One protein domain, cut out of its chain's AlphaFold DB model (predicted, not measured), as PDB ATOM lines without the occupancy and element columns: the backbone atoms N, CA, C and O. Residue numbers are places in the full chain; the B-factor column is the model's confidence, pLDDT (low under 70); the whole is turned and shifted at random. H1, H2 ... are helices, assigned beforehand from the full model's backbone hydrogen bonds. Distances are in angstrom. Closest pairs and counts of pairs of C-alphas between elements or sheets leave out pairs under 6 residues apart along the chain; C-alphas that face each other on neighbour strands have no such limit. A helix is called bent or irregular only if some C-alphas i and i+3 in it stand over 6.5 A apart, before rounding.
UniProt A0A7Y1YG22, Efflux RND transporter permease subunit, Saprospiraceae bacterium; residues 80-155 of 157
ATOM      1  N   LEU A  80       9.670   8.583  34.150       87.94
ATOM      2  CA  LEU A  80       9.506   7.228  33.638       87.94
ATOM      3  C   LEU A  80       9.789   7.292  32.136       87.94
ATOM      4  O   LEU A  80       9.280   8.183  31.461       87.94
ATOM      5  N   ASP A  81      10.686   6.438  31.646       88.50
ATOM      6  CA  ASP A  81      11.098   6.394  30.235       88.50
ATOM      7  C   ASP A  81      11.480   7.751  29.631       88.50
ATOM      8  O   ASP A  81      11.141   8.084  28.501       88.50
ATOM      9  N   LEU A  82      12.240   8.543  30.398       91.00
ATOM     10  CA  LEU A  82      12.706   9.896  30.045       91.00
ATOM     11  C   LEU A  82      11.606  10.972  29.996       91.00
ATOM     12  O   LEU A  82      11.921  12.144  29.777       91.00
ATOM     13  N   PHE A  83      10.352  10.630  30.284       91.06
ATOM     14  CA  PHE A  83       9.254  11.584  30.417       91.06
ATOM     15  C   PHE A  83       9.044  11.967  31.877       91.06
ATOM     16  O   PHE A  83       9.210  11.144  32.772       91.06
ATOM     17  N   ARG A  84       8.705  13.235  32.142       92.62
ATOM     18  CA  ARG A  84       8.311  13.672  33.489       92.62
ATOM     19  C   ARG A  84       6.956  13.063  33.817       92.62
ATOM     20  O   ARG A  84       5.976  13.398  33.158       92.62
ATOM     21  N   THR A  85       6.908  12.243  34.858       92.75
ATOM     22  CA  THR A  85       5.737  11.413  35.154       92.75
ATOM     23  C   THR A  85       5.308  11.593  36.599       92.75
ATOM     24  O   THR A  85       6.133  11.566  37.516       92.75
ATOM     25  N   LEU A  86       4.003  11.774  36.800       91.25
ATOM     26  CA  LEU A  86       3.374  11.757  38.113       91.25
ATOM     27  C   LEU A  86       2.677  10.411  38.305       91.25
ATOM     28  O   LEU A  86       1.682  10.129  37.646       91.25
ATOM     29  N   THR A  87       3.189   9.594  39.220       90.56
ATOM     30  CA  THR A  87       2.536   8.338  39.600       90.56
ATOM     31  C   THR A  87       1.461   8.623  40.640       90.56
ATOM     32  O   THR A  87       1.757   9.132  41.721       90.56
ATOM     33  N   ILE A  88       0.215   8.288  40.311       89.75
ATOM     34  CA  ILE A  88      -0.918   8.333  41.234       89.75
ATOM     35  C   ILE A  88      -1.253   6.887  41.584       89.75
ATOM     36  O   ILE A  88      -1.592   6.105  40.700       89.75
ATOM     37  N   SER A  89      -1.131   6.531  42.858       88.94
ATOM     38  CA  SER A  89      -1.447   5.194  43.360       88.94
ATOM     39  C   SER A  89      -2.565   5.257  44.394       88.94
ATOM     40  O   SER A  89      -2.658   6.206  45.175       88.94
ATOM     41  N   CYS A  90      -3.396   4.225  44.412       87.81
ATOM     42  CA  CYS A  90      -4.445   4.030  45.399       87.81
ATOM     43  C   CYS A  90      -4.648   2.535  45.638       87.81
ATOM     44  O   CYS A  90      -4.500   1.741  44.710       87.81
ATOM     45  N   ASP A  91      -5.041   2.183  46.856       86.88
ATOM     46  CA  ASP A  91      -5.403   0.814  47.204       86.88
ATOM     47  C   ASP A  91      -6.908   0.598  47.029       86.88
ATOM     48  O   ASP A  91      -7.716   1.510  47.241       86.88
ATOM     49  N   ALA A  92      -7.294  -0.620  46.653       87.31
ATOM     50  CA  ALA A  92      -8.698  -0.992  46.578       87.31
ATOM     51  C   ALA A  92      -9.303  -1.109  47.985       87.31
ATOM     52  O   ALA A  92      -8.690  -1.651  48.906       87.31
ATOM     53  N   ALA A  93     -10.531  -0.611  48.144       90.00
ATOM     54  CA  ALA A  93     -11.301  -0.835  49.361       90.00
ATOM     55  C   ALA A  93     -11.707  -2.314  49.488       90.00
ATOM     56  O   ALA A  93     -11.781  -3.043  48.496       90.00
ATOM     57  N   GLU A  94     -12.006  -2.753  50.711       90.06
ATOM     58  CA  GLU A  94     -12.422  -4.131  50.974       90.06
ATOM     59  C   GLU A  94     -13.643  -4.520  50.120       90.06
ATOM     60  O   GLU A  94     -14.645  -3.805  50.072       90.06
ATOM     61  N   GLY A  95     -13.546  -5.660  49.431       88.56
ATOM     62  CA  GLY A  95     -14.597  -6.166  48.544       88.56
ATOM     63  C   GLY A  95     -14.584  -5.604  47.117       88.56
ATOM     64  O   GLY A  95     -15.421  -6.023  46.323       88.56
ATOM     65  N   ILE A  96     -13.648  -4.713  46.771       87.50
ATOM     66  CA  ILE A  96     -13.475  -4.178  45.412       87.50
ATOM     67  C   ILE A  96     -12.152  -4.681  44.831       87.50
ATOM     68  O   ILE A  96     -11.140  -4.752  45.524       87.50
ATOM     69  N   THR A  97     -12.149  -5.027  43.544       85.69
ATOM     70  CA  THR A  97     -10.944  -5.492  42.843       85.69
ATOM     71  C   THR A  97     -10.305  -4.372  42.016       85.69
ATOM     72  O   THR A  97     -10.987  -3.451  41.561       85.69
ATOM     73  N   ALA A  98      -8.991  -4.447  41.779       82.88
ATOM     74  CA  ALA A  98      -8.280  -3.465  40.956       82.88
ATOM     75  C   ALA A  98      -8.852  -3.328  39.523       82.88
ATOM     76  O   ALA A  98      -9.060  -2.192  39.086       82.88
ATOM     77  N   PRO A  99      -9.206  -4.417  38.801       83.31
ATOM     78  CA  PRO A  99      -9.830  -4.306  37.480       83.31
ATOM     79  C   PRO A  99     -11.161  -3.545  37.502       83.31
ATOM     80  O   PRO A  99     -11.473  -2.817  36.560       83.31
ATOM     81  N   GLU A 100     -11.934  -3.674  38.581       85.81
ATOM     82  CA  GLU A 100     -13.217  -2.988  38.728       85.81
ATOM     83  C   GLU A 100     -13.024  -1.472  38.861       85.81
ATOM     84  O   GLU A 100     -13.684  -0.706  38.155       85.81
ATOM     85  N   ILE A 101     -12.039  -1.031  39.648       87.56
ATOM     86  CA  ILE A 101     -11.658   0.388  39.759       87.56
ATOM     87  C   ILE A 101     -11.167   0.926  38.411       87.56
ATOM     88  O   ILE A 101     -11.603   1.995  37.968       87.56
ATOM     89  N   THR A 102     -10.300   0.181  37.722       86.12
ATOM     90  CA  THR A 102      -9.793   0.576  36.403       86.12
ATOM     91  C   THR A 102     -10.922   0.692  35.382       86.12
ATOM     92  O   THR A 102     -10.954   1.651  34.610       86.12
ATOM     93  N   SER A 103     -11.888  -0.230  35.400       86.56
ATOM     94  CA  SER A 103     -13.037  -0.212  34.486       86.56
ATOM     95  C   SER A 103     -13.915   1.032  34.658       86.56
ATOM     96  O   SER A 103     -14.443   1.547  33.673       86.56
ATOM     97  N   GLN A 104     -14.020   1.556  35.883       88.44
ATOM     98  CA  GLN A 104     -14.772   2.775  36.189       88.44
ATOM     99  C   GLN A 104     -13.969   4.046  35.885       88.44
ATOM    100  O   GLN A 104     -14.533   5.045  35.440       88.44
ATOM    101  N   THR A 105     -12.650   4.014  36.090       88.06
ATOM    102  CA  THR A 105     -11.781   5.196  35.955       88.06
ATOM    103  C   THR A 105     -11.356   5.445  34.507       88.06
ATOM    104  O   THR A 105     -11.245   6.591  34.070       88.06
ATOM    105  N   ARG A 106     -11.157   4.382  33.717       89.06
ATOM    106  CA  ARG A 106     -10.694   4.468  32.325       89.06
ATOM    107  C   ARG A 106     -11.607   5.308  31.413       89.06
ATOM    108  O   ARG A 106     -11.059   6.114  30.664       89.06
ATOM    109  N   PRO A 107     -12.951   5.194  31.453       91.50
ATOM    110  CA  PRO A 107     -13.825   6.053  30.654       91.50
ATOM    111  C   PRO A 107     -13.658   7.536  30.992       91.50
ATOM    112  O   PRO A 107     -13.598   8.369  30.093       91.50
ATOM    113  N   TRP A 108     -13.525   7.857  32.283       91.69
ATOM    114  CA  TRP A 108     -13.300   9.226  32.735       91.69
ATOM    115  C   TRP A 108     -11.960   9.766  32.222       91.69
ATOM    116  O   TRP A 108     -11.926  10.862  31.666       91.69
ATOM    117  N   LEU A 109     -10.882   8.978  32.326       91.12
ATOM    118  CA  LEU A 109      -9.564   9.351  31.801       91.12
ATOM    119  C   LEU A 109      -9.597   9.573  30.290       91.12
ATOM    120  O   LEU A 109      -9.109  10.597  29.832       91.12
ATOM    121  N   SER A 110     -10.220   8.667  29.533       90.31
ATOM    122  CA  SER A 110     -10.338   8.795  28.078       90.31
ATOM    123  C   SER A 110     -11.118  10.036  27.653       90.31
ATOM    124  O   SER A 110     -10.784  10.630  26.639       90.31
ATOM    125  N   GLN A 111     -12.158  10.420  28.399       92.94
ATOM    126  CA  GLN A 111     -12.951  11.604  28.078       92.94
ATOM    127  C   GLN A 111     -12.181  12.905  28.341       92.94
ATOM    128  O   GLN A 111     -12.336  13.864  27.595       92.94
ATOM    129  N   HIS A 112     -11.378  12.951  29.405       90.88
ATOM    130  CA  HIS A 112     -10.674  14.173  29.806       90.88
ATOM    131  C   HIS A 112      -9.283  14.291  29.179       90.88
ATOM    132  O   HIS A 112      -8.755  15.398  29.106       90.88
ATOM    133  N   SER A 113      -8.681  13.184  28.730       90.94
ATOM    134  CA  SER A 113      -7.363  13.204  28.088       90.94
ATOM    135  C   SER A 113      -7.353  13.964  26.767       90.94
ATOM    136  O   SER A 113      -6.321  14.513  26.396       90.94
ATOM    137  N   ASP A 114      -8.497  14.034  26.085       88.25
ATOM    138  CA  ASP A 114      -8.640  14.762  24.820       88.25
ATOM    139  C   ASP A 114      -8.477  16.282  24.996       88.25
ATOM    140  O   ASP A 114      -8.050  16.973  24.072       88.25
ATOM    141  N   ASP A 115      -8.756  16.796  26.198       93.25
ATOM    142  CA  ASP A 115      -8.622  18.214  26.543       93.25
ATOM    143  C   ASP A 115      -7.207  18.584  27.027       93.25
ATOM    144  O   ASP A 115      -6.928  19.746  27.346       93.25
ATOM    145  N   TRP A 116      -6.291  17.615  27.133       93.25
ATOM    146  CA  TRP A 116      -4.933  17.877  27.603       93.25
ATOM    147  C   TRP A 116      -4.087  18.575  26.538       93.25
ATOM    148  O   TRP A 116      -4.291  18.451  25.330       93.25
ATOM    149  N   LEU A 117      -3.087  19.330  27.000       93.31
ATOM    150  CA  LEU A 117      -2.127  19.958  26.099       93.31
ATOM    151  C   LEU A 117      -1.383  18.889  25.277       93.31
ATOM    152  O   LEU A 117      -1.148  17.781  25.766       93.31
ATOM    153  N   PRO A 118      -0.938  19.219  24.052       89.94
ATOM    154  CA  PRO A 118      -0.151  18.293  23.249       89.94
ATOM    155  C   PRO A 118       1.091  17.789  23.997       89.94
ATOM    156  O   PRO A 118       1.818  18.575  24.608       89.94
ATOM    157  N   GLY A 119       1.349  16.482  23.911       87.56
ATOM    158  CA  GLY A 119       2.506  15.830  24.536       87.56
ATOM    159  C   GLY A 119       2.264  15.279  25.944       87.56
ATOM    160  O   GLY A 119       3.193  14.725  26.525       87.56
ATOM    161  N   TYR A 120       1.047  15.398  26.478       91.50
ATOM    162  CA  TYR A 120       0.630  14.690  27.688       91.50
ATOM    163  C   TYR A 120      -0.038  13.367  27.320       91.50
ATOM    164  O   TYR A 120      -0.856  13.298  26.405       91.50
ATOM    165  N   SER A 121       0.303  12.321  28.061       90.75
ATOM    166  CA  SER A 121      -0.311  11.002  27.966       90.75
ATOM    167  C   SER A 121      -0.508  10.435  29.365       90.75
ATOM    168  O   SER A 121       0.065  10.924  30.343       90.75
ATOM    169  N   TYR A 122      -1.346   9.411  29.462       91.00
ATOM    170  CA  TYR A 122      -1.459   8.590  30.655       91.00
ATOM    171  C   TYR A 122      -1.236   7.133  30.282       91.00
ATOM    172  O   TYR A 122      -1.494   6.719  29.152       91.00
ATOM    173  N   GLU A 123      -0.795   6.367  31.265       87.12
ATOM    174  CA  GLU A 123      -0.620   4.929  31.174       87.12
ATOM    175  C   GLU A 123      -1.208   4.308  32.437       87.12
ATOM    176  O   GLU A 123      -1.088   4.863  33.535       87.12
ATOM    177  N   LEU A 124      -1.927   3.201  32.265       86.12
ATOM    178  CA  LEU A 124      -2.479   2.443  33.378       86.12
ATOM    179  C   LEU A 124      -1.444   1.395  33.764       86.12
ATOM    180  O   LEU A 124      -1.180   0.507  32.965       86.12
ATOM    181  N   GLY A 125      -0.896   1.512  34.970       79.31
ATOM    182  CA  GLY A 125       0.046   0.538  35.510       79.31
ATOM    183  C   GLY A 125      -0.573  -0.410  36.537       79.31
ATOM    184  O   GLY A 125      -1.739  -0.281  36.926       79.31
ATOM    185  N   GLY A 126       0.246  -1.333  37.039       77.62
ATOM    186  CA  GLY A 126      -0.096  -2.229  38.147       77.62
ATOM    187  C   GLY A 126      -0.825  -3.496  37.702       77.62
ATOM    188  O   GLY A 126      -0.705  -3.932  36.562       77.62
ATOM    189  N   GLU A 127      -1.611  -4.094  38.599       68.06
ATOM    190  CA  GLU A 127      -2.235  -5.411  38.370       68.06
ATOM    191  C   GLU A 127      -3.161  -5.446  37.140       68.06
ATOM    192  O   GLU A 127      -3.350  -6.491  36.519       68.06
ATOM    193  N   SER A 128      -3.719  -4.297  36.744       64.12
ATOM    194  CA  SER A 128      -4.551  -4.194  35.543       64.12
ATOM    195  C   SER A 128      -3.754  -4.257  34.235       64.12
ATOM    196  O   SER A 128      -4.310  -4.721  33.241       64.12
ATOM    197  N   GLU A 129      -2.512  -3.773  34.219       65.19
ATOM    198  CA  GLU A 129      -1.587  -3.897  33.083       65.19
ATOM    199  C   GLU A 129      -1.140  -5.357  32.963       65.19
ATOM    200  O   GLU A 129      -1.364  -6.006  31.944       65.19
ATOM    201  N   GLU A 130      -0.671  -5.921  34.080       62.47
ATOM    202  CA  GLU A 130      -0.164  -7.292  34.162       62.47
ATOM    203  C   GLU A 130      -1.239  -8.338  33.805       62.47
ATOM    204  O   GLU A 130      -0.979  -9.294  33.071       62.47
ATOM    205  N   SER A 131      -2.485  -8.128  34.250       61.47
ATOM    206  CA  SER A 131      -3.620  -8.989  33.885       61.47
ATOM    207  C   SER A 131      -4.015  -8.851  32.413       61.47
ATOM    208  O   SER A 131      -4.400  -9.840  31.786       61.47
ATOM    209  N   GLY A 132      -3.948  -7.635  31.858       62.16
ATOM    210  CA  GLY A 132      -4.259  -7.367  30.454       62.16
ATOM    211  C   GLY A 132      -3.279  -8.058  29.513       62.16
ATOM    212  O   GLY A 132      -3.704  -8.766  28.597       62.16
ATOM    213  N   ASP A 133      -1.986  -7.934  29.798       60.38
ATOM    214  CA  ASP A 133      -0.919  -8.578  29.033       60.38
ATOM    215  C   ASP A 133      -0.992 -10.106  29.135       60.38
ATOM    216  O   ASP A 133      -0.923 -10.810  28.121       60.38
ATOM    217  N   ALA A 134      -1.226 -10.637  30.341       59.69
ATOM    218  CA  ALA A 134      -1.387 -12.072  30.550       59.69
ATOM    219  C   ALA A 134      -2.608 -12.636  29.800       59.69
ATOM    220  O   ALA A 134      -2.512 -13.682  29.150       59.69
ATOM    221  N   MET A 135      -3.756 -11.951  29.841       61.09
ATOM    222  CA  MET A 135      -4.954 -12.379  29.111       61.09
ATOM    223  C   MET A 135      -4.798 -12.256  27.595       61.09
ATOM    224  O   MET A 135      -5.274 -13.136  26.873       61.09
ATOM    225  N   GLY A 136      -4.115 -11.218  27.104       61.09
ATOM    226  CA  GLY A 136      -3.799 -11.057  25.684       61.09
ATOM    227  C   GLY A 136      -2.966 -12.221  25.145       61.09
ATOM    228  O   GLY A 136      -3.350 -12.849  24.157       61.09
ATOM    229  N   ALA A 137      -1.892 -12.581  25.852       61.72
ATOM    230  CA  ALA A 137      -1.031 -13.704  25.484       61.72
ATOM    231  C   ALA A 137      -1.770 -15.055  25.513       61.72
ATOM    232  O   ALA A 137      -1.572 -15.905  24.644       61.72
ATOM    233  N   VAL A 138      -2.660 -15.260  26.490       64.75
ATOM    234  CA  VAL A 138      -3.493 -16.469  26.569       64.75
ATOM    235  C   VAL A 138      -4.481 -16.528  25.400       64.75
ATOM    236  O   VAL A 138      -4.580 -17.562  24.737       64.75
ATOM    237  N   ALA A 139      -5.186 -15.433  25.107       69.62
ATOM    238  CA  ALA A 139      -6.164 -15.368  24.022       69.62
ATOM    239  C   ALA A 139      -5.530 -15.582  22.637       69.62
ATOM    240  O   ALA A 139      -6.150 -16.209  21.780       69.62
ATOM    241  N   GLU A 140      -4.290 -15.133  22.427       73.19
ATOM    242  CA  GLU A 140      -3.538 -15.387  21.193       73.19
ATOM    243  C   GLU A 140      -3.249 -16.886  20.981       73.19
ATOM    244  O   GLU A 140      -3.259 -17.372  19.849       73.19
ATOM    245  N   GLN A 141      -3.064 -17.649  22.063       73.88
ATOM    246  CA  GLN A 141      -2.777 -19.088  22.001       73.88
ATOM    247  C   GLN A 141      -4.028 -19.978  21.961       73.88
ATOM    248  O   GLN A 141      -3.949 -21.145  21.560       73.88
ATOM    249  N   PHE A 142      -5.201 -19.445  22.313       79.25
ATOM    250  CA  PHE A 142      -6.471 -20.181  22.278       79.25
ATOM    251  C   PHE A 142      -6.824 -20.759  20.891       79.25
ATOM    252  O   PHE A 142      -7.197 -21.933  20.824       79.25
ATOM    253  N   PRO A 143      -6.689 -20.015  19.774       80.19
ATOM    254  CA  PRO A 143      -6.922 -20.550  18.433       80.19
ATOM    255  C   PRO A 143      -6.007 -21.730  18.088       80.19
ATOM    256  O   PRO A 143      -6.467 -22.711  17.503       80.19
ATOM    257  N   LEU A 144      -4.730 -21.672  18.483       79.81
ATOM    258  CA  LEU A 144      -3.756 -22.735  18.226       79.81
ATOM    259  C   LEU A 144      -4.107 -24.005  19.014       79.81
ATOM    260  O   LEU A 144      -4.142 -25.101  18.452       79.81
ATOM    261  N   ALA A 145      -4.438 -23.850  20.299       78.38
ATOM    262  CA  ALA A 145      -4.906 -24.944  21.144       78.38
ATOM    263  C   ALA A 145      -6.208 -25.561  20.603       78.38
ATOM    264  O   ALA A 145      -6.325 -26.785  20.522       78.38
ATOM    265  N   GLY A 146      -7.155 -24.730  20.154       81.12
ATOM    266  CA  GLY A 146      -8.390 -25.174  19.507       81.12
ATOM    267  C   GLY A 146      -8.140 -25.982  18.231       81.12
ATOM    268  O   GLY A 146      -8.751 -27.033  18.044       81.12
ATOM    269  N   PHE A 147      -7.196 -25.552  17.389       84.75
ATOM    270  CA  PHE A 147      -6.778 -26.297  16.196       84.75
ATOM    271  C   PHE A 147      -6.165 -27.660  16.536       84.75
ATOM    272  O   PHE A 147      -6.498 -28.649  15.887       84.75
ATOM    273  N   ILE A 148      -5.307 -27.740  17.558       83.44
ATOM    274  CA  ILE A 148      -4.695 -29.003  18.002       83.44
ATOM    275  C   ILE A 148      -5.760 -29.960  18.553       83.44
ATOM    276  O   ILE A 148      -5.746 -31.150  18.229       83.44
ATOM    277  N   ILE A 149      -6.709 -29.457  19.346       84.25
ATOM    278  CA  ILE A 149      -7.817 -30.257  19.882       84.25
ATOM    279  C   ILE A 149      -8.696 -30.782  18.742       84.25
ATOM    280  O   ILE A 149      -8.963 -31.978  18.694       84.25
ATOM    281  N   LEU A 150      -9.079 -29.932  17.784       80.62
ATOM    282  CA  LEU A 150      -9.860 -30.346  16.613       80.62
ATOM    283  C   LEU A 150      -9.115 -31.371  15.744       80.62
ATOM    284  O   LEU A 150      -9.707 -32.361  15.310       80.62
ATOM    285  N   ALA A 151      -7.817 -31.165  15.509       81.38
ATOM    286  CA  ALA A 151      -6.989 -32.065  14.709       81.38
ATOM    287  C   ALA A 151      -6.798 -33.438  15.376       81.38
ATOM    288  O   ALA A 151      -6.803 -34.460  14.694       81.38
ATOM    289  N   THR A 152      -6.665 -33.478  16.703       77.50
ATOM    290  CA  THR A 152      -6.530 -34.733  17.462       77.50
ATOM    291  C   THR A 152      -7.870 -35.432  17.684       77.50
ATOM    292  O   THR A 152      -7.923 -36.657  17.610       77.50
ATOM    293  N   SER A 153      -8.974 -34.696  17.858       71.50
ATOM    294  CA  SER A 153     -10.316 -35.289  17.948       71.50
ATOM    295  C   SER A 153     -10.804 -35.847  16.609       71.50
ATOM    296  O   SER A 153     -11.526 -36.838  16.588       71.50
ATOM    297  N   GLY A 154     -10.395 -35.242  15.487       57.88
ATOM    298  CA  GLY A 154     -10.694 -35.735  14.138       57.88
ATOM    299  C   GLY A 154      -9.885 -36.967  13.720       57.88
ATOM    300  O   GLY A 154     -10.242 -37.615  12.745       57.88
ATOM    301  N   ALA A 155      -8.819 -37.310  14.451       53.62
ATOM    302  CA  ALA A 155      -8.036 -38.531  14.244       53.62
ATOM    303  C   ALA A 155      -8.560 -39.735  15.060       53.62
ATOM    304  O   ALA A 155      -8.008 -40.829  14.952       53.62
TER     305      ALA A 155
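AT A GLANCE: This is residues 80 to 155 of the 157 residues of the protein "Efflux RND transporter permease subunit" of Saprospiraceae bacterium (UniProt A0A7Y1YG22). The long bent helix H2 runs outward from a loose head of H1 and loops; H1 and H2 meet near their first residues as an L, and residues 133 to 155 stick out. The 76 printed residues include two named helices, H1 then H2, and no named strand: all helix. The whole is extended, radius of gyration of the C-alphas 18.7 A, spans 59 by 35 by 24 A.

HOW THE PARTS SIT: Find H1 at residues 98 to 113, only just irregular: C-alphas 104 and 107 are 6.50 A apart. H2, residues 127 to 153, was assigned as one helix by its hydrogen bonds but is bent: C-alphas 140 and 143 are 6.8 A apart. Its arms H2a, residues 127 to 140, and H2b, 143 to 153, stand at a steep tilt of 41 degrees. Residues 98 to 102 alone of H1 touch H2a, about perpendicular at 84 degrees; the closest C-alphas, of Pro 99 and Ser 128, are 5.6 A apart. O i to N i+4 pairs are within hydrogen-bond range throughout H2a and H2b, 10 of 12 in H1.

IN THESE COORDINATES: From C-alpha 98 at (-8.280, -3.465, 40.956) H1 runs 21.1 A; H2a runs 19.9 A, H2b 15.1 A to C-alpha 153 at (-10.316, -35.289, 17.948).

THE WHOLE: The printed part has no cut; the H1 to H2 link is long. Residues 127 to 139 and 154 to 155 have pLDDT under 70.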